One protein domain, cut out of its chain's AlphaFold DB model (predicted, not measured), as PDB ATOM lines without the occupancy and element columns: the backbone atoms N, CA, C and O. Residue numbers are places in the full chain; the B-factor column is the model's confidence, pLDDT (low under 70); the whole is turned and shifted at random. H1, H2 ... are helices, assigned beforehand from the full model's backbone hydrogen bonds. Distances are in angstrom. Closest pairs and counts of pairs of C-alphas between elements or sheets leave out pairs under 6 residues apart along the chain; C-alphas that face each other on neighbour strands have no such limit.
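This is residues 1093 to 1168 of the 1168 residues of an uncharacterized protein of Candidatus Melainabacteria bacterium (UniProt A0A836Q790). H3, the longest helix, and H4 stand side by side as a hairpin; H5 packs slanted on H4, and H2 stands beside the first part of H3. H1 turns off from H2 at a corner, and its residues 1093 to 1099 stick out. The 76 printed residues include five named helices, H1 to H5 in chain order, and no named strand: all helix. The whole is only just loose, close to compact, with a radius of gyration of the C-alphas of 14.2 A, and elongated, 46 by 25 by 15 A.

Start at H3, residues 1122 to 1136. It touches H4, residues 1142 to 1153, opposite ways at a shallow tilt of 16 degrees; their closest C-alphas, Cys 1131 and Ala 1145, are 5.6 A apart. With residues 1148 to 1152 alone, H4 touches H5, residues 1159 to 1165, at a steep tilt of 60 degrees; the closest C-alphas are Val 1148 and Ala 1162, 5.4 A. With residues 1122 to 1125 alone, H3 only just touches H2, residues 1110 to 1116, in 3 pairs of C-alphas within 8 A, as a second hairpin; the closest are Met 1115 and Asp 1122, 6.9 A. H1, residues 1093 to 1105, touches H2 only at the corner, closest at C-alphas 1104 and 1110, 4.6 A; H1 and H3 are apart. In the five helices every O i to N i+4 pair is within hydrogen-bond range.

Find C-alpha 1122 at (39.685, -17.906, 19.284); H3 runs 20.9 A from there. H1 begins at (46.962, -0.978, 41.090) and is 18.5 A long; H4 is 16.3 A, H5 10.0 A and H2 9.9 A. H5 ends at (42.525, -41.242, 22.538).

The C-alphas farthest apart, Lys 1093 and Gly 1167, are 46.4 A apart. The printed part has no cut, its four links are tight, and no printed residue is under pLDDT 70.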
ATOM      1  N   LYS A1093      46.530   0.265  41.757       91.81
ATOM      2  CA  LYS A1093      46.962  -0.978  41.090       91.81
ATOM      3  C   LYS A1093      46.428  -2.245  41.777       91.81
ATOM      4  O   LYS A1093      46.354  -3.288  41.137       91.81
ATOM      5  N   ARG A1094      46.065  -2.160  43.063       93.50
ATOM      6  CA  ARG A1094      45.464  -3.262  43.825       93.50
ATOM      7  C   ARG A1094      43.998  -3.474  43.458       93.50
ATOM      8  O   ARG A1094      43.576  -4.620  43.377       93.50
ATOM      9  N   ASP A1095      43.256  -2.400  43.209       92.69
ATOM     10  CA  ASP A1095      41.836  -2.478  42.845       92.69
ATOM     11  C   ASP A1095      41.684  -3.033  41.425       92.69
ATOM     12  O   ASP A1095      40.833  -3.882  41.186       92.69
ATOM     13  N   ILE A1096      42.585  -2.642  40.514       89.88
ATOM     14  CA  ILE A1096      42.672  -3.209  39.159       89.88
ATOM     15  C   ILE A1096      43.001  -4.708  39.216       89.88
ATOM     16  O   ILE A1096      42.362  -5.491  38.522       89.88
ATOM     17  N   ALA A1097      43.956  -5.123  40.058       89.31
ATOM     18  CA  ALA A1097      44.280  -6.541  40.237       89.31
ATOM     19  C   ALA A1097      43.089  -7.334  40.806       89.31
ATOM     20  O   ALA A1097      42.707  -8.342  40.229       89.31
ATOM     21  N   ALA A1098      42.440  -6.834  41.862       92.25
ATOM     22  CA  ALA A1098      41.273  -7.486  42.460       92.25
ATOM     23  C   ALA A1098      40.058  -7.543  41.510       92.25
ATOM     24  O   ALA A1098      39.292  -8.504  41.543       92.25
ATOM     25  N   ALA A1099      39.879  -6.532  40.652       89.50
ATOM     26  CA  ALA A1099      38.865  -6.547  39.602       89.50
ATOM     27  C   ALA A1099      39.189  -7.576  38.506       89.50
ATOM     28  O   ALA A1099      38.280  -8.257  38.039       89.50
ATOM     29  N   LEU A1100      40.466  -7.724  38.133       90.50
ATOM     30  CA  LEU A1100      40.919  -8.733  37.175       90.50
ATOM     31  C   LEU A1100      40.742 -10.155  37.728       90.50
ATOM     32  O   LEU A1100      40.188 -11.001  37.034       90.50
ATOM     33  N   ASP A1101      41.139 -10.396  38.981       90.00
ATOM     34  CA  ASP A1101      40.943 -11.680  39.665       90.00
ATOM     35  C   ASP A1101      39.450 -12.053  39.683       90.00
ATOM     36  O   ASP A1101      39.071 -13.144  39.262       90.00
ATOM     37  N   LYS A1102      38.575 -11.107  40.056       89.62
ATOM     38  CA  LYS A1102      37.120 -11.317  40.081       89.62
ATOM     39  C   LYS A1102      36.498 -11.498  38.687       89.62
ATOM     40  O   LYS A1102      35.516 -12.222  38.551       89.62
ATOM     41  N   ALA A1103      37.052 -10.871  37.650       88.81
ATOM     42  CA  ALA A1103      36.630 -11.090  36.265       88.81
ATOM     43  C   ALA A1103      37.077 -12.462  35.724       88.81
ATOM     44  O   ALA A1103      36.396 -13.031  34.874       88.81
ATOM     45  N   LEU A1104      38.188 -13.009  36.230       89.00
ATOM     46  CA  LEU A1104      38.659 -14.363  35.919       89.00
ATOM     47  C   LEU A1104      37.904 -15.455  36.703       89.00
ATOM     48  O   LEU A1104      37.835 -16.591  36.237       89.00
ATOM     49  N   GLU A1105      37.321 -15.127  37.862       86.81
ATOM     50  CA  GLU A1105      36.382 -16.003  38.586       86.81
ATOM     51  C   GLU A1105      35.037 -16.163  37.852       86.81
ATOM     52  O   GLU A1105      34.403 -17.219  37.944       86.81
ATOM     53  N   ASP A1106      34.595 -15.142  37.108       88.25
ATOM     54  CA  ASP A1106      33.360 -15.203  36.326       88.25
ATOM     55  C   ASP A1106      33.571 -15.981  35.017       88.25
ATOM     56  O   ASP A1106      34.197 -15.518  34.061       88.25
ATOM     57  N   ALA A1107      32.973 -17.173  34.956       83.06
ATOM     58  CA  ALA A1107      33.029 -18.064  33.800       83.06
ATOM     59  C   ALA A1107      32.447 -17.469  32.498       83.06
ATOM     60  O   ALA A1107      32.656 -18.066  31.442       83.06
ATOM     61  N   SER A1108      31.714 -16.350  32.561       84.69
ATOM     62  CA  SER A1108      31.216 -15.620  31.387       84.69
ATOM     63  C   SER A1108      32.164 -14.519  30.899       84.69
ATOM     64  O   SER A1108      32.235 -14.293  29.698       84.69
ATOM     65  N   MET A1109      32.928 -13.877  31.791       86.06
ATOM     66  CA  MET A1109      33.836 -12.765  31.454       86.06
ATOM     67  C   MET A1109      35.267 -13.231  31.147       86.06
ATOM     68  O   MET A1109      35.959 -12.621  30.328       86.06
ATOM     69  N   ALA A1110      35.723 -14.316  31.784       90.69
ATOM     70  CA  ALA A1110      37.069 -14.852  31.585       90.69
ATOM     71  C   ALA A1110      37.412 -15.195  30.110       90.69
ATOM     72  O   ALA A1110      38.537 -14.890  29.706       90.69
ATOM     73  N   PRO A1111      36.505 -15.770  29.285       90.38
ATOM     74  CA  PRO A1111      36.740 -16.017  27.857       90.38
ATOM     75  C   PRO A1111      37.177 -14.769  27.074       90.38
ATOM     76  O   PRO A1111      38.270 -14.740  26.501       90.38
ATOM     77  N   ASP A1112      36.359 -13.718  27.116       87.31
ATOM     78  CA  ASP A1112      36.568 -12.481  26.357       87.31
ATOM     79  C   ASP A1112      37.810 -11.730  26.839       87.31
ATOM     80  O   ASP A1112      38.589 -11.211  26.038       87.31
ATOM     81  N   LEU A1113      38.043 -11.724  28.155       91.31
ATOM     82  CA  LEU A1113      39.221 -11.116  28.765       91.31
ATOM     83  C   LEU A1113      40.521 -11.808  28.320       91.31
ATOM     84  O   LEU A1113      41.505 -11.135  28.013       91.31
ATOM     85  N   LEU A1114      40.536 -13.143  28.248       90.44
ATOM     86  CA  LEU A1114      41.706 -13.910  27.805       90.44
ATOM     87  C   LEU A1114      42.003 -13.724  26.307       90.44
ATOM     88  O   LEU A1114      43.181 -13.663  25.935       90.44
ATOM     89  N   MET A1115      40.969 -13.570  25.470       93.19
ATOM     90  CA  MET A1115      41.125 -13.191  24.058       93.19
ATOM     91  C   MET A1115      41.616 -11.750  23.897       93.19
ATOM     92  O   MET A1115      42.567 -11.507  23.155       93.19
ATOM     93  N   ALA A1116      41.025 -10.791  24.617       89.62
ATOM     94  CA  ALA A1116      41.396  -9.376  24.544       89.62
ATOM     95  C   ALA A1116      42.848  -9.119  24.990       89.62
ATOM     96  O   ALA A1116      43.515  -8.226  24.465       89.62
ATOM     97  N   LEU A1117      43.360  -9.925  25.926       90.81
ATOM     98  CA  LEU A1117      44.766  -9.920  26.345       90.81
ATOM     99  C   LEU A1117      45.702 -10.691  25.391       90.81
ATOM    100  O   LEU A1117      46.914 -10.694  25.608       90.81
ATOM    101  N   GLY A1118      45.173 -11.360  24.360       91.81
ATOM    102  CA  GLY A1118      45.946 -12.178  23.420       91.81
ATOM    103  C   GLY A1118      46.592 -13.419  24.048       91.81
ATOM    104  O   GLY A1118      47.567 -13.941  23.509       91.81
ATOM    105  N   LEU A1119      46.087 -13.878  25.200       90.00
ATOM    106  CA  LEU A1119      46.624 -15.035  25.929       90.00
ATOM    107  C   LEU A1119      46.092 -16.369  25.391       90.00
ATOM    108  O   LEU A1119      46.721 -17.410  25.590       90.00
ATOM    109  N   VAL A1120      44.933 -16.335  24.734       93.75
ATOM    110  CA  VAL A1120      44.223 -17.485  24.167       93.75
ATOM    111  C   VAL A1120      43.739 -17.091  22.768       93.75
ATOM    112  O   VAL A1120      43.210 -15.994  22.596       93.75
ATOM    113  N   SER A1121      43.945 -17.950  21.763       94.25
ATOM    114  CA  SER A1121      43.359 -17.751  20.429       94.25
ATOM    115  C   SER A1121      41.886 -18.153  20.416       94.25
ATOM    116  O   SER A1121      41.491 -19.031  21.179       94.25
ATOM    117  N   ASP A1122      41.102 -17.571  19.512       93.94
ATOM    118  CA  ASP A1122      39.685 -17.906  19.284       93.94
ATOM    119  C   ASP A1122      39.472 -19.431  19.128       93.94
ATOM    120  O   ASP A1122      38.715 -20.055  19.870       93.94
ATOM    121  N   GLU A1123      40.295 -20.073  18.290       93.69
ATOM    122  CA  GLU A1123      40.351 -21.534  18.112       93.69
ATOM    123  C   GLU A1123      40.606 -22.301  19.424       93.69
ATOM    124  O   GLU A1123      39.993 -23.336  19.685       93.69
ATOM    125  N   THR A1124      41.515 -21.809  20.275       94.75
ATOM    126  CA  THR A1124      41.807 -22.446  21.571       94.75
ATOM    127  C   THR A1124      40.650 -22.242  22.548       94.75
ATOM    128  O   THR A1124      40.371 -23.126  23.361       94.75
ATOM    129  N   LEU A1125      39.978 -21.090  22.487       95.06
ATOM    130  CA  LEU A1125      38.866 -20.770  23.367       95.06
ATOM    131  C   LEU A1125      37.650 -21.657  23.080       95.06
ATOM    132  O   LEU A1125      37.091 -22.209  24.025       95.06
ATOM    133  N   ASP A1126      37.291 -21.856  21.810       94.56
ATOM    134  CA  ASP A1126      36.223 -22.783  21.409       94.56
ATOM    135  C   ASP A1126      36.471 -24.190  21.988       94.56
ATOM    136  O   ASP A1126      35.617 -24.756  22.672       94.56
ATOM    137  N   VAL A1127      37.696 -24.713  21.867       96.50
ATOM    138  CA  VAL A1127      38.075 -26.005  22.469       96.50
ATOM    139  C   VAL A1127      37.928 -26.002  24.003       96.50
ATOM    140  O   VAL A1127      37.442 -26.983  24.575       96.50
ATOM    141  N   VAL A1128      38.285 -24.911  24.694       96.31
ATOM    142  CA  VAL A1128      38.069 -24.760  26.150       96.31
ATOM    143  C   VAL A1128      36.579 -24.761  26.504       96.31
ATOM    144  O   VAL A1128      36.181 -25.459  27.442       96.31
ATOM    145  N   VAL A1129      35.747 -24.043  25.747       94.25
ATOM    146  CA  VAL A1129      34.290 -23.973  25.952       94.25
ATOM    147  C   VAL A1129      33.633 -25.334  25.690       94.25
ATOM    148  O   VAL A1129      32.845 -25.797  26.519       94.25
ATOM    149  N   ARG A1130      34.017 -26.043  24.618       96.00
ATOM    150  CA  ARG A1130      33.568 -27.421  24.337       96.00
ATOM    151  C   ARG A1130      33.959 -28.387  25.460       96.00
ATOM    152  O   ARG A1130      33.104 -29.123  25.957       96.00
ATOM    153  N   CYS A1131      35.212 -28.345  25.927       96.56
ATOM    154  CA  CYS A1131      35.673 -29.116  27.089       96.56
ATOM    155  C   CYS A1131      34.851 -28.813  28.353       96.56
ATOM    156  O   CYS A1131      34.453 -29.739  29.068       96.56
ATOM    157  N   GLN A1132      34.556 -27.539  28.627       95.12
ATOM    158  CA  GLN A1132      33.730 -27.134  29.768       95.12
ATOM    159  C   GLN A1132      32.289 -27.656  29.636       95.12
ATOM    160  O   GLN A1132      31.734 -28.167  30.612       95.12
ATOM    161  N   GLY A1133      31.701 -27.592  28.437       93.19
ATOM    162  CA  GLY A1133      30.379 -28.143  28.131       93.19
ATOM    163  C   GLY A1133      30.298 -29.652  28.378       93.19
ATOM    164  O   GLY A1133      29.440 -30.105  29.137       93.19
ATOM    165  N   LEU A1134      31.246 -30.415  27.825       96.94
ATOM    166  CA  LEU A1134      31.360 -31.870  28.009       96.94
ATOM    167  C   LEU A1134      31.651 -32.281  29.464       96.94
ATOM    168  O   LEU A1134      31.258 -33.366  29.900       96.94
ATOM    169  N   THR A1135      32.313 -31.413  30.233       96.62
ATOM    170  CA  THR A1135      32.533 -31.607  31.675       96.62
ATOM    171  C   THR A1135      31.245 -31.362  32.470       96.62
ATOM    172  O   THR A1135      30.886 -32.166  33.333       96.62
ATOM    173  N   ARG A1136      30.486 -30.300  32.150       93.75
ATOM    174  CA  ARG A1136      29.179 -30.005  32.777       93.75
ATOM    175  C   ARG A1136      28.154 -31.112  32.527       93.75
ATOM    176  O   ARG A1136      27.434 -31.487  33.450       93.75
ATOM    177  N   SER A1137      28.127 -31.677  31.320       96.00
ATOM    178  CA  SER A1137      27.281 -32.829  30.972       96.00
ATOM    179  C   SER A1137      27.829 -34.181  31.464       96.00
ATOM    180  O   SER A1137      27.200 -35.211  31.236       96.00
ATOM    181  N   ARG A1138      28.965 -34.188  32.183       96.38
ATOM    182  CA  ARG A1138      29.648 -35.366  32.760       96.38
ATOM    183  C   ARG A1138      30.124 -36.420  31.749       96.38
ATOM    184  O   ARG A1138      30.416 -37.551  32.139       96.38
ATOM    185  N   TYR A1139      30.254 -36.060  30.471       97.19
ATOM    186  CA  TYR A1139      30.887 -36.924  29.469       97.19
ATOM    187  C   TYR A1139      32.406 -36.973  29.672       97.19
ATOM    188  O   TYR A1139      32.991 -38.052  29.583       97.19
ATOM    189  N   LEU A1140      33.017 -35.836  30.023       97.81
ATOM    190  CA  LEU A1140      34.412 -35.712  30.455       97.81
ATOM    191  C   LEU A1140      34.509 -35.563  31.978       97.81
ATOM    192  O   LEU A1140      33.682 -34.894  32.600       97.81
ATOM    193  N   THR A1141      35.559 -36.125  32.579       97.62
ATOM    194  CA  THR A1141      36.015 -35.697  33.912       97.62
ATOM    195  C   THR A1141      36.939 -34.481  33.797       97.62
ATOM    196  O   THR A1141      37.557 -34.265  32.755       97.62
ATOM    197  N   ASN A1142      37.104 -33.715  34.882       96.94
ATOM    198  CA  ASN A1142      38.034 -32.577  34.919       96.94
ATOM    199  C   ASN A1142      39.461 -32.978  34.487       96.94
ATOM    200  O   ASN A1142      40.120 -32.238  33.765       96.94
ATOM    201  N   GLU A1143      39.927 -34.162  34.895       97.25
ATOM    202  CA  GLU A1143      41.248 -34.692  34.529       97.25
ATOM    203  C   GLU A1143      41.352 -34.993  33.025       97.25
ATOM    204  O   GLU A1143      42.353 -34.652  32.395       97.25
ATOM    205  N   GLN A1144      40.299 -35.570  32.432       97.50
ATOM    206  CA  GLN A1144      40.234 -35.822  30.990       97.50
ATOM    207  C   GLN A1144      40.168 -34.514  30.190       97.50
ATOM    208  O   GLN A1144      40.860 -34.385  29.186       97.50
ATOM    209  N   ALA A1145      39.408 -33.517  30.654       97.62
ATOM    210  CA  ALA A1145      39.365 -32.199  30.023       97.62
ATOM    211  C   ALA A1145      40.738 -31.499  30.059       97.62
ATOM    212  O   ALA A1145      41.180 -30.960  29.046       97.62
ATOM    213  N   ILE A1146      41.464 -31.570  31.184       96.88
ATOM    214  CA  ILE A1146      42.843 -31.056  31.289       96.88
ATOM    215  C   ILE A1146      43.784 -31.790  30.320       96.88
ATOM    216  O   ILE A1146      44.622 -31.151  29.685       96.88
ATOM    217  N   TYR A1147      43.640 -33.112  30.176       97.31
ATOM    218  CA  TYR A1147      44.423 -33.900  29.223       97.31
ATOM    219  C   TYR A1147      44.149 -33.490  27.768       97.31
ATOM    220  O   TYR A1147      45.096 -33.183  27.045       97.31
ATOM    221  N   VAL A1148      42.877 -33.405  27.363       97.50
ATOM    222  CA  VAL A1148      42.460 -32.987  26.011       97.50
ATOM    223  C   VAL A1148      42.979 -31.582  25.690       97.50
ATOM    224  O   VAL A1148      43.595 -31.374  24.646       97.50
ATOM    225  N   LEU A1149      42.836 -30.629  26.617       96.94
ATOM    226  CA  LEU A1149      43.373 -29.274  26.448       96.94
ATOM    227  C   LEU A1149      44.905 -29.250  26.369       96.94
ATOM    228  O   LEU A1149      45.468 -28.475  25.597       96.94
ATOM    229  N   GLY A1150      45.592 -30.114  27.121       96.81
ATOM    230  CA  GLY A1150      47.040 -30.295  27.020       96.81
ATOM    231  C   GLY A1150      47.479 -30.864  25.665       96.81
ATOM    232  O   GLY A1150      48.460 -30.385  25.093       96.81
ATOM    233  N   ALA A1151      46.740 -31.844  25.137       96.56
ATOM    234  CA  ALA A1151      46.993 -32.462  23.838       96.56
ATOM    235  C   ALA A1151      46.826 -31.452  22.691       96.56
ATOM    236  O   ALA A1151      47.782 -31.238  21.936       96.56
ATOM    237  N   VAL A1152      45.685 -30.753  22.639       96.44
ATOM    238  CA  VAL A1152      45.397 -29.723  21.623       96.44
ATOM    239  C   VAL A1152      46.399 -28.569  21.706       96.44
ATOM    240  O   VAL A1152      47.018 -28.220  20.702       96.44
ATOM    241  N   ARG A1153      46.675 -28.036  22.908       95.00
ATOM    242  CA  ARG A1153      47.688 -26.978  23.101       95.00
ATOM    243  C   ARG A1153      49.090 -27.404  22.650       95.00
ATOM    244  O   ARG A1153      49.890 -26.559  22.257       95.00
ATOM    245  N   SER A1154      49.418 -28.693  22.738       95.56
ATOM    246  CA  SER A1154      50.708 -29.210  22.265       95.56
ATOM    247  C   SER A1154      50.790 -29.375  20.741       95.56
ATOM    248  O   SER A1154      51.852 -29.751  20.245       95.56
ATOM    249  N   GLY A1155      49.697 -29.116  20.009       94.19
ATOM    250  CA  GLY A1155      49.605 -29.264  18.554       94.19
ATOM    251  C   GLY A1155      49.763 -30.707  18.069       94.19
ATOM    252  O   GLY A1155      50.088 -30.927  16.906       94.19
ATOM    253  N   ARG A1156      49.613 -31.693  18.965       92.25
ATOM    254  CA  ARG A1156      49.856 -33.114  18.664       92.25
ATOM    255  C   ARG A1156      48.653 -33.823  18.065       92.25
ATOM    256  O   ARG A1156      48.852 -34.797  17.350       92.25
ATOM    257  N   LEU A1157      47.457 -33.379  18.437       95.75
ATOM    258  CA  LEU A1157      46.176 -34.005  18.134       95.75
ATOM    259  C   LEU A1157      45.127 -32.907  17.967       95.75
ATOM    260  O   LEU A1157      45.189 -31.888  18.668       95.75
ATOM    261  N   SER A1158      44.156 -33.129  17.084       97.06
ATOM    262  CA  SER A1158      42.923 -32.340  17.072       97.06
ATOM    263  C   SER A1158      42.119 -32.571  18.361       97.06
ATOM    264  O   SER A1158      42.385 -33.492  19.139       97.06
ATOM    265  N   PHE A1159      41.109 -31.733  18.601       97.06
ATOM    266  CA  PHE A1159      40.195 -31.913  19.729       97.06
ATOM    267  C   PHE A1159      39.479 -33.272  19.664       97.06
ATOM    268  O   PHE A1159      39.401 -33.988  20.659       97.06
ATOM    269  N   GLU A1160      39.026 -33.651  18.473       97.56
ATOM    270  CA  GLU A1160      38.351 -34.912  18.178       97.56
ATOM    271  C   GLU A1160      39.299 -36.109  18.349       97.56
ATOM    272  O   GLU A1160      38.933 -37.096  18.981       97.56
ATOM    273  N   GLU A1161      40.540 -36.015  17.860       97.31
ATOM    274  CA  GLU A1161      41.554 -37.062  18.046       97.31
ATOM    275  C   GLU A1161      41.906 -37.267  19.528       97.31
ATOM    276  O   GLU A1161      42.028 -38.404  19.987       97.31
ATOM    277  N   ALA A1162      42.004 -36.180  20.301       97.75
ATOM    278  CA  ALA A1162      42.246 -36.240  21.740       97.75
ATOM    279  C   ALA A1162      41.056 -36.834  22.524       97.75
ATOM    280  O   ALA A1162      41.276 -37.499  23.538       97.75
ATOM    281  N   LEU A1163      39.812 -36.643  22.060       97.44
ATOM    282  CA  LEU A1163      38.627 -37.331  22.599       97.44
ATOM    283  C   LEU A1163      38.638 -38.835  22.272       97.44
ATOM    284  O   LEU A1163      38.355 -39.660  23.144       97.44
ATOM    285  N   VAL A1164      39.045 -39.208  21.056       97.75
ATOM    286  CA  VAL A1164      39.190 -40.618  20.659       97.75
ATOM    287  C   VAL A1164      40.297 -41.316  21.462       97.75
ATOM    288  O   VAL A1164      40.103 -42.458  21.884       97.75
ATOM    289  N   GLU A1165      41.426 -40.653  21.748       97.06
ATOM    290  CA  GLU A1165      42.525 -41.242  22.538       97.06
ATOM    291  C   GLU A1165      42.110 -41.566  23.986       97.06
ATOM    292  O   GLU A1165      42.488 -42.613  24.519       97.06
ATOM    293  N   ILE A1166      41.276 -40.729  24.616       96.62
ATOM    294  CA  ILE A1166      40.711 -41.022  25.949       96.62
ATOM    295  C   ILE A1166      39.528 -42.011  25.916       96.62
ATOM    296  O   ILE A1166      38.981 -42.337  26.975       96.62
ATOM    297  N   GLY A1167      39.131 -42.487  24.729       94.31
ATOM    298  CA  GLY A1167      38.044 -43.447  24.526       94.31
ATOM    299  C   GLY A1167      36.649 -42.871  24.779       94.31
ATOM    300  O   GLY A1167      35.856 -43.506  25.484       94.31
ATOM    301  N   LYS A1168      36.370 -41.666  24.266       89.00
ATOM    302  CA  LYS A1168      35.092 -40.952  24.421       89.00
ATOM    303  C   LYS A1168      34.375 -40.690  23.103       89.00
ATOM    304  O   LYS A1168      35.062 -40.585  22.068       89.00
TER     305      LYS A1168